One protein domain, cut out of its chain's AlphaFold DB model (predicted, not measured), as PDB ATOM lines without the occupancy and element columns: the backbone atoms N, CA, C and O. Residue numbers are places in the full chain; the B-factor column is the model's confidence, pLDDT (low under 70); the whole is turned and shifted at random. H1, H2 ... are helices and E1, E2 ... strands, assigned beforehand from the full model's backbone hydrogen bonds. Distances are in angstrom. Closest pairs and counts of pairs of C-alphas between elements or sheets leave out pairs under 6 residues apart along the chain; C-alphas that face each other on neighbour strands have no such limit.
ATOM      1  N   HIS A 157     -62.346 -28.816 186.103       86.25
ATOM      2  CA  HIS A 157     -62.278 -28.463 187.522       86.25
ATOM      3  C   HIS A 157     -61.302 -29.358 188.296       86.25
ATOM      4  O   HIS A 157     -60.376 -28.865 188.931       86.25
ATOM      5  N   VAL A 158     -61.404 -30.679 188.121       83.69
ATOM      6  CA  VAL A 158     -60.482 -31.664 188.712       83.69
ATOM      7  C   VAL A 158     -59.049 -31.425 188.231       83.69
ATOM      8  O   VAL A 158     -58.108 -31.447 189.020       83.69
ATOM      9  N   ALA A 159     -58.859 -31.112 186.946       80.00
ATOM     10  CA  ALA A 159     -57.546 -30.766 186.409       80.00
ATOM     11  C   ALA A 159     -56.981 -29.464 187.007       80.00
ATOM     12  O   ALA A 159     -55.764 -29.349 187.172       80.00
ATOM     13  N   ALA A 160     -57.831 -28.482 187.323       84.38
ATOM     14  CA  ALA A 160     -57.425 -27.248 187.988       84.38
ATOM     15  C   ALA A 160     -57.018 -27.510 189.445       84.38
ATOM     16  O   ALA A 160     -55.908 -27.140 189.826       84.38
ATOM     17  N   LEU A 161     -57.841 -28.228 190.213       87.56
ATOM     18  CA  LEU A 161     -57.529 -28.614 191.593       87.56
ATOM     19  C   LEU A 161     -56.273 -29.486 191.668       87.56
ATOM     20  O   LEU A 161     -55.413 -29.256 192.512       87.56
ATOM     21  N   ARG A 162     -56.071 -30.396 190.709       86.56
ATOM     22  CA  ARG A 162     -54.830 -31.182 190.614       86.56
ATOM     23  C   ARG A 162     -53.606 -30.290 190.432       86.56
ATOM     24  O   ARG A 162     -52.567 -30.561 191.020       86.56
ATOM     25  N   ARG A 163     -53.703 -29.222 189.630       80.88
ATOM     26  CA  ARG A 163     -52.608 -28.244 189.479       80.88
ATOM     27  C   ARG A 163     -52.368 -27.450 190.763       80.88
ATOM     28  O   ARG A 163     -51.213 -27.155 191.051       80.88
ATOM     29  N   VAL A 164     -53.419 -27.116 191.514       85.19
ATOM     30  CA  VAL A 164     -53.314 -26.444 192.823       85.19
ATOM     31  C   VAL A 164     -52.578 -27.340 193.823       85.19
ATOM     32  O   VAL A 164     -51.567 -26.916 194.383       85.19
ATOM     33  N   LEU A 165     -53.009 -28.598 193.953       81.81
ATOM     34  CA  LEU A 165     -52.393 -29.591 194.837       81.81
ATOM     35  C   LEU A 165     -50.946 -29.904 194.423       81.81
ATOM     36  O   LEU A 165     -50.042 -29.848 195.252       81.81
ATOM     37  N   ALA A 166     -50.686 -30.122 193.129       74.88
ATOM     38  CA  ALA A 166     -49.330 -30.311 192.599       74.88
ATOM     39  C   ALA A 166     -48.434 -29.070 192.780       74.88
ATOM     40  O   ALA A 166     -47.209 -29.176 192.777       74.88
ATOM     41  N   GLY A 167     -49.037 -27.888 192.928       71.50
ATOM     42  CA  GLY A 167     -48.357 -26.642 193.271       71.50
ATOM     43  C   GLY A 167     -48.038 -26.488 194.762       71.50
ATOM     44  O   GLY A 167     -47.443 -25.473 195.132       71.50
ATOM     45  N   GLY A 168     -48.420 -27.456 195.604       73.12
ATOM     46  CA  GLY A 168     -48.204 -27.451 197.054       73.12
ATOM     47  C   GLY A 168     -49.199 -26.588 197.836       73.12
ATOM     48  O   GLY A 168     -48.946 -26.262 198.994       73.12
ATOM     49  N   SER A 169     -50.302 -26.172 197.212       81.88
ATOM     50  CA  SER A 169     -51.371 -25.423 197.873       81.88
ATOM     51  C   SER A 169     -52.483 -26.370 198.317       81.88
ATOM     52  O   SER A 169     -52.943 -27.192 197.528       81.88
ATOM     53  N   ALA A 170     -52.924 -26.236 199.568       87.38
ATOM     54  CA  ALA A 170     -54.037 -27.012 200.103       87.38
ATOM     55  C   ALA A 170     -55.386 -26.516 199.558       87.38
ATOM     56  O   ALA A 170     -55.587 -25.316 199.361       87.38
ATOM     57  N   VAL A 171     -56.325 -27.442 199.372       88.94
ATOM     58  CA  VAL A 171     -57.734 -27.152 199.080       88.94
ATOM     59  C   VAL A 171     -58.519 -27.361 200.368       88.94
ATOM     60  O   VAL A 171     -58.453 -28.435 200.964       88.94
ATOM     61  N   SER A 172     -59.216 -26.327 200.833       88.88
ATOM     62  CA  SER A 172     -59.887 -26.338 202.138       88.88
ATOM     63  C   SER A 172     -61.345 -25.928 202.000       88.88
ATOM     64  O   SER A 172     -61.664 -25.068 201.178       88.88
ATOM     65  N   SER A 173     -62.207 -26.498 202.838       85.81
ATOM     66  CA  SER A 173     -63.577 -26.014 203.002       85.81
ATOM     67  C   SER A 173     -63.608 -24.585 203.556       85.81
ATOM     68  O   SER A 173     -62.631 -24.099 204.132       85.81
ATOM     69  N   SER A 174     -64.759 -23.920 203.437       78.06
ATOM     70  CA  SER A 174     -64.972 -22.601 204.039       78.06
ATOM     71  C   SER A 174     -64.658 -22.608 205.548       78.06
ATOM     72  O   SER A 174     -65.134 -23.496 206.260       78.06
ATOM     73  N   PRO A 175     -63.929 -21.604 206.076       71.00
ATOM     74  CA  PRO A 175     -63.554 -21.537 207.493       71.00
ATOM     75  C   PRO A 175     -64.742 -21.267 208.428       71.00
ATOM     76  O   PRO A 175     -64.579 -21.246 209.642       71.00
ATOM     77  N   ARG A 176     -65.935 -21.016 207.873       70.50
ATOM     78  CA  ARG A 176     -67.166 -20.762 208.636       70.50
ATOM     79  C   ARG A 176     -67.904 -22.041 209.031       70.50
ATOM     80  O   ARG A 176     -68.919 -21.950 209.711       70.50
ATOM     81  N   LEU A 177     -67.438 -23.199 208.567       68.69
ATOM     82  CA  LEU A 177     -68.081 -24.476 208.836       68.69
ATOM     83  C   LEU A 177     -67.476 -25.128 210.084       68.69
ATOM     84  O   LEU A 177     -66.260 -25.191 210.250       68.69
ATOM     85  N   SER A 178     -68.358 -25.627 210.941       68.00
ATOM     86  CA  SER A 178     -68.075 -26.465 212.115       68.00
ATOM     87  C   SER A 178     -67.492 -27.835 211.737       68.00
ATOM     88  O   SER A 178     -66.741 -28.425 212.514       68.00
ATOM     89  N   VAL A 179     -67.823 -28.326 210.539       77.25
ATOM     90  CA  VAL A 179     -67.287 -29.531 209.899       77.25
ATOM     91  C   VAL A 179     -66.639 -29.130 208.580       77.25
ATOM     92  O   VAL A 179     -67.247 -28.441 207.763       77.25
ATOM     93  N   GLY A 180     -65.405 -29.560 208.356       83.75
ATOM     94  CA  GLY A 180     -64.618 -29.120 207.215       83.75
ATOM     95  C   GLY A 180     -63.589 -30.134 206.760       83.75
ATOM     96  O   GLY A 180     -63.456 -31.223 207.316       83.75
ATOM     97  N   TYR A 181     -62.838 -29.769 205.733       87.69
ATOM     98  CA  TYR A 181     -61.783 -30.612 205.197       87.69
ATOM     99  C   TYR A 181     -60.584 -29.788 204.758       87.69
ATOM    100  O   TYR A 181     -60.677 -28.598 204.442       87.69
ATOM    101  N   THR A 182     -59.443 -30.458 204.706       89.75
ATOM    102  CA  THR A 182     -58.225 -29.954 204.087       89.75
ATOM    103  C   THR A 182     -57.609 -31.083 203.280       89.75
ATOM    104  O   THR A 182     -57.274 -32.128 203.828       89.75
ATOM    105  N   VAL A 183     -57.475 -30.873 201.976       88.12
ATOM    106  CA  VAL A 183     -56.797 -31.784 201.054       88.12
ATOM    107  C   VAL A 183     -55.457 -31.158 200.694       88.12
ATOM    108  O   VAL A 183     -55.412 -30.054 200.140       88.12
ATOM    109  N   THR A 184     -54.366 -31.841 201.017       86.25
ATOM    110  CA  THR A 184     -53.008 -31.497 200.573       86.25
ATOM    111  C   THR A 184     -52.547 -32.508 199.529       86.25
ATOM    112  O   THR A 184     -53.306 -33.398 199.173       86.25
ATOM    113  N   ALA A 185     -51.334 -32.386 198.986       77.75
ATOM    114  CA  ALA A 185     -50.806 -33.424 198.097       77.75
ATOM    115  C   ALA A 185     -50.611 -34.768 198.826       77.75
ATOM    116  O   ALA A 185     -50.797 -35.817 198.213       77.75
ATOM    117  N   ASP A 186     -50.302 -34.720 200.122       76.19
ATOM    118  CA  ASP A 186     -49.819 -35.858 200.906       76.19
ATOM    119  C   ASP A 186     -50.927 -36.506 201.740       76.19
ATOM    120  O   ASP A 186     -50.939 -37.719 201.939       76.19
ATOM    121  N   ASP A 187     -51.875 -35.706 202.230       78.44
ATOM    122  CA  ASP A 187     -52.914 -36.159 203.145       78.44
ATOM    123  C   ASP A 187     -54.268 -35.479 202.913       78.44
ATOM    124  O   ASP A 187     -54.399 -34.401 202.326       78.44
ATOM    125  N   VAL A 188     -55.305 -36.151 203.405       87.12
ATOM    126  CA  VAL A 188     -56.665 -35.630 203.495       87.12
ATOM    127  C   VAL A 188     -57.032 -35.600 204.969       87.12
ATOM    128  O   VAL A 188     -57.030 -36.634 205.636       87.12
ATOM    129  N   ARG A 189     -57.365 -34.418 205.482       86.38
ATOM    130  CA  ARG A 189     -57.821 -34.226 206.861       86.38
ATOM    131  C   ARG A 189     -59.280 -33.828 206.867       86.38
ATOM    132  O   ARG A 189     -59.672 -32.891 206.173       86.38
ATOM    133  N   LEU A 190     -60.061 -34.526 207.680       86.56
ATOM    134  CA  LEU A 190     -61.446 -34.184 207.968       86.56
ATOM    135  C   LEU A 190     -61.504 -33.580 209.368       86.56
ATOM    136  O   LEU A 190     -61.021 -34.175 210.330       86.56
ATOM    137  N   HIS A 191     -62.089 -32.396 209.469       81.81
ATOM    138  CA  HIS A 191     -62.320 -31.704 210.727       81.81
ATOM    139  C   HIS A 191     -63.778 -31.925 211.094       81.81
ATOM    140  O   HIS A 191     -64.665 -31.448 210.390       81.81
ATOM    141  N   VAL A 192     -64.032 -32.670 212.165       72.12
ATOM    142  CA  VAL A 192     -65.393 -32.928 212.641       72.12
ATOM    143  C   VAL A 192     -65.602 -32.134 213.925       72.12
ATOM    144  O   VAL A 192     -64.821 -32.257 214.868       72.12
ATOM    145  N   GLY A 193     -66.629 -31.282 213.943       66.88
ATOM    146  CA  GLY A 193     -67.045 -30.549 215.134       66.88
ATOM    147  C   GLY A 193     -67.545 -31.471 216.254       66.88
ATOM    148  O   GLY A 193     -67.641 -32.686 216.105       66.88
ATOM    149  N   ARG A 194     -67.895 -30.877 217.404       64.81
ATOM    150  CA  ARG A 194     -68.370 -31.613 218.598       64.81
ATOM    151  C   ARG A 194     -69.679 -32.379 218.380       64.81
ATOM    152  O   ARG A 194     -69.943 -33.337 219.097       64.81
ATOM    153  N   ALA A 195     -70.476 -31.956 217.408       57.88
ATOM    154  CA  ALA A 195     -71.607 -32.696 216.879       57.88
ATOM    155  C   ALA A 195     -71.322 -32.913 215.391       57.88
ATOM    156  O   ALA A 195     -70.906 -31.973 214.718       57.88
ATOM    157  N   GLY A 196     -71.471 -34.139 214.887       61.22
ATOM    158  CA  GLY A 196     -71.253 -34.469 213.476       61.22
ATOM    159  C   GLY A 196     -72.267 -33.765 212.574       61.22
ATOM    160  O   GLY A 196     -73.272 -34.351 212.184       61.22
ATOM    161  N   GLU A 197     -72.025 -32.488 212.292       69.06
ATOM    162  CA  GLU A 197     -72.854 -31.655 211.430       69.06
ATOM    163  C   GLU A 197     -72.679 -32.022 209.950       69.06
ATOM    164  O   GLU A 197     -71.723 -32.681 209.537       69.06
ATOM    165  N   SER A 198     -73.647 -31.606 209.135       73.38
ATOM    166  CA  SER A 198     -73.687 -31.928 207.709       73.38
ATOM    167  C   SER A 198     -72.927 -30.899 206.873       73.38
ATOM    168  O   SER A 198     -73.129 -29.696 207.020       73.38
ATOM    169  N   LEU A 199     -72.105 -31.378 205.934       77.75
ATOM    170  CA  LEU A 199     -71.496 -30.538 204.900       77.75
ATOM    171  C   LEU A 199     -72.557 -30.100 203.871       77.75
ATOM    172  O   LEU A 199     -73.319 -30.945 203.386       77.75
ATOM    173  N   PRO A 200     -72.602 -28.814 203.477       81.44
ATOM    174  CA  PRO A 200     -73.464 -28.361 202.392       81.44
ATOM    175  C   PRO A 200     -73.157 -29.098 201.085       81.44
ATOM    176  O   PRO A 200     -72.004 -29.402 200.780       81.44
ATOM    177  N   ARG A 201     -74.179 -29.328 200.246       78.50
ATOM    178  CA  ARG A 201     -74.031 -30.046 198.963       78.50
ATOM    179  C   ARG A 201     -72.902 -29.489 198.087       78.50
ATOM    180  O   ARG A 201     -72.202 -30.259 197.441       78.50
ATOM    181  N   GLN A 202     -72.733 -28.168 198.051       81.12
ATOM    182  CA  GLN A 202     -71.676 -27.524 197.271       81.12
ATOM    183  C   GLN A 202     -70.277 -27.901 197.780       81.12
ATOM    184  O   GLN A 202     -69.415 -28.241 196.974       81.12
ATOM    185  N   ASP A 203     -70.073 -27.921 199.097       82.50
ATOM    186  CA  ASP A 203     -68.805 -28.332 199.701       82.50
ATOM    187  C   ASP A 203     -68.537 -29.830 199.514       82.50
ATOM    188  O   ASP A 203     -67.384 -30.221 199.355       82.50
ATOM    189  N   VAL A 204     -69.581 -30.668 199.459       81.25
ATOM    190  CA  VAL A 204     -69.456 -32.098 199.116       81.25
ATOM    191  C   VAL A 204     -68.999 -32.285 197.668       81.25
ATOM    192  O   VAL A 204     -68.133 -33.116 197.398       81.25
ATOM    193  N   VAL A 205     -69.552 -31.513 196.727       83.25
ATOM    194  CA  VAL A 205     -69.125 -31.545 195.318       83.25
ATOM    195  C   VAL A 205     -67.671 -31.092 195.185       83.25
ATOM    196  O   VAL A 205     -66.898 -31.733 194.470       83.25
ATOM    197  N   GLU A 206     -67.282 -30.036 195.897       87.69
ATOM    198  CA  GLU A 206     -65.906 -29.537 195.893       87.69
ATOM    199  C   GLU A 206     -64.937 -30.538 196.535       87.69
ATOM    200  O   GLU A 206     -63.885 -30.824 195.964       87.69
ATOM    201  N   LEU A 207     -65.325 -31.155 197.656       86.81
ATOM    202  CA  LEU A 207     -64.556 -32.221 198.295       86.81
ATOM    203  C   LEU A 207     -64.375 -33.405 197.348       86.81
ATOM    204  O   LEU A 207     -63.258 -33.880 197.187       86.81
ATOM    205  N   HIS A 208     -65.433 -33.864 196.679       85.06
ATOM    206  CA  HIS A 208     -65.327 -34.945 195.701       85.06
ATOM    207  C   HIS A 208     -64.372 -34.560 194.562       85.06
ATOM    208  O   HIS A 208     -63.495 -35.343 194.211       85.06
ATOM    209  N   ALA A 209     -64.455 -33.345 194.020       84.94
ATOM    210  CA  ALA A 209     -63.527 -32.901 192.982       84.94
ATOM    211  C   ALA A 209     -62.070 -32.836 193.482       84.94
ATOM    212  O   ALA A 209     -61.159 -33.244 192.755       84.94
ATOM    213  N   ALA A 210     -61.846 -32.370 194.714       86.56
ATOM    214  CA  ALA A 210     -60.534 -32.315 195.351       86.56
ATOM    215  C   ALA A 210     -59.981 -33.714 195.646       86.56
ATOM    216  O   ALA A 210     -58.807 -33.957 195.390       86.56
ATOM    217  N   LEU A 211     -60.819 -34.645 196.104       84.31
ATOM    218  CA  LEU A 211     -60.463 -36.048 196.315       84.31
ATOM    219  C   LEU A 211     -60.174 -36.751 194.998       84.31
ATOM    220  O   LEU A 211     -59.184 -37.453 194.916       84.31
ATOM    221  N   SER A 212     -60.960 -36.530 193.948       80.75
ATOM    222  CA  SER A 212     -60.658 -37.061 192.616       80.75
ATOM    223  C   SER A 212     -59.350 -36.484 192.086       80.75
ATOM    224  O   SER A 212     -58.535 -37.209 191.530       80.75
ATOM    225  N   ALA A 213     -59.085 -35.192 192.294       81.50
ATOM    226  CA  ALA A 213     -57.811 -34.580 191.929       81.50
ATOM    227  C   ALA A 213     -56.641 -35.157 192.737       81.50
ATOM    228  O   ALA A 213     -55.591 -35.425 192.159       81.50
ATOM    229  N   TRP A 214     -56.834 -35.359 194.041       84.62
ATOM    230  CA  TRP A 214     -55.884 -35.991 194.949       84.62
ATOM    231  C   TRP A 214     -55.636 -37.444 194.572       84.62
ATOM    232  O   TRP A 214     -54.491 -37.846 194.467       84.62
ATOM    233  N   LEU A 215     -56.678 -38.211 194.271       80.56
ATOM    234  CA  LEU A 215     -56.585 -39.575 193.779       80.56
ATOM    235  C   LEU A 215     -55.916 -39.601 192.421       80.56
ATOM    236  O   LEU A 215     -55.087 -40.447 192.223       80.56
ATOM    237  N   HIS A 216     -56.156 -38.680 191.494       74.44
ATOM    238  CA  HIS A 216     -55.405 -38.651 190.233       74.44
ATOM    239  C   HIS A 216     -53.966 -38.152 190.387       74.44
ATOM    240  O   HIS A 216     -53.129 -38.399 189.517       74.44
ATOM    241  N   LEU A 217     -53.675 -37.417 191.457       69.81
ATOM    242  CA  LEU A 217     -52.317 -37.062 191.855       69.81
ATOM    243  C   LEU A 217     -51.606 -38.267 192.495       69.81
ATOM    244  O   LEU A 217     -50.425 -38.483 192.230       69.81
ATOM    245  N   ASN A 218     -52.349 -39.065 193.265       58.28
ATOM    246  CA  ASN A 218     -51.890 -40.181 194.092       58.28
ATOM    247  C   ASN A 218     -52.340 -41.554 193.573       58.28
ATOM    248  O   ASN A 218     -52.299 -42.526 194.326       58.28
ATOM    249  N   ALA A 219     -52.791 -41.634 192.316       52.91
ATOM    250  CA  ALA A 219     -53.471 -42.811 191.788       52.91
ATOM    251  C   ALA A 219     -52.472 -43.945 191.842       52.91
ATOM    252  O   ALA A 219     -51.430 -43.911 191.183       52.91
TER     253      ALA A 219
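AT A GLANCE: This is residues 157 to 219 of the 221 residues of an uncharacterized protein of Streptomyces sp. CB03238 (UniProt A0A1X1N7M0). A small strand hairpin, E1 and E2, has the long helix H2 packed on it, mainly on E1, and a shorter helix, H1, packs steeply on the last half of H2. The 63 printed residues run H1, E1, E2, H2: mixed class, order E1 - E2, antiparallel. The whole is compact, radius of gyration of the C-alphas 11.5 A, spans 32 by 20 by 19 A.

HOW THE PARTS SIT: Start at H1, residues 157 to 166: it touches H2, residues 201 to 217, closest at C-alphas 162 and 213, 4.7 A, a steep tilt of 57 degrees, the same way. Next find E1, residues 180 to 183, and E2, residues 188 to 191, an antiparallel hairpin; N 182 and O 189 are 2.9 A apart, within hydrogen-bond range. Residues 171 to 172 pair antiparallel with residues 182 to 183 of E1. The closest C-alphas of E1 and H2 are 183 and 210, 6.8 A. H1 and E2 are apart. In H1 and H2 every O i to N i+4 pair is within hydrogen-bond range.

IN THESE COORDINATES: Find C-alpha 157 at (-62.278, -28.463, 187.522); H1 runs 14.0 A. E1 spans 10.3 A, E2 10.0 A. H2 runs 23.9 A to C-alpha 217 at (-52.317, -37.062, 191.855).

THE WHOLE: The printed part has no cut; the link H1 to E1 is long. Look for pLDDT under 70 at residues 177 to 178, 193 to 197 and 217 to 219.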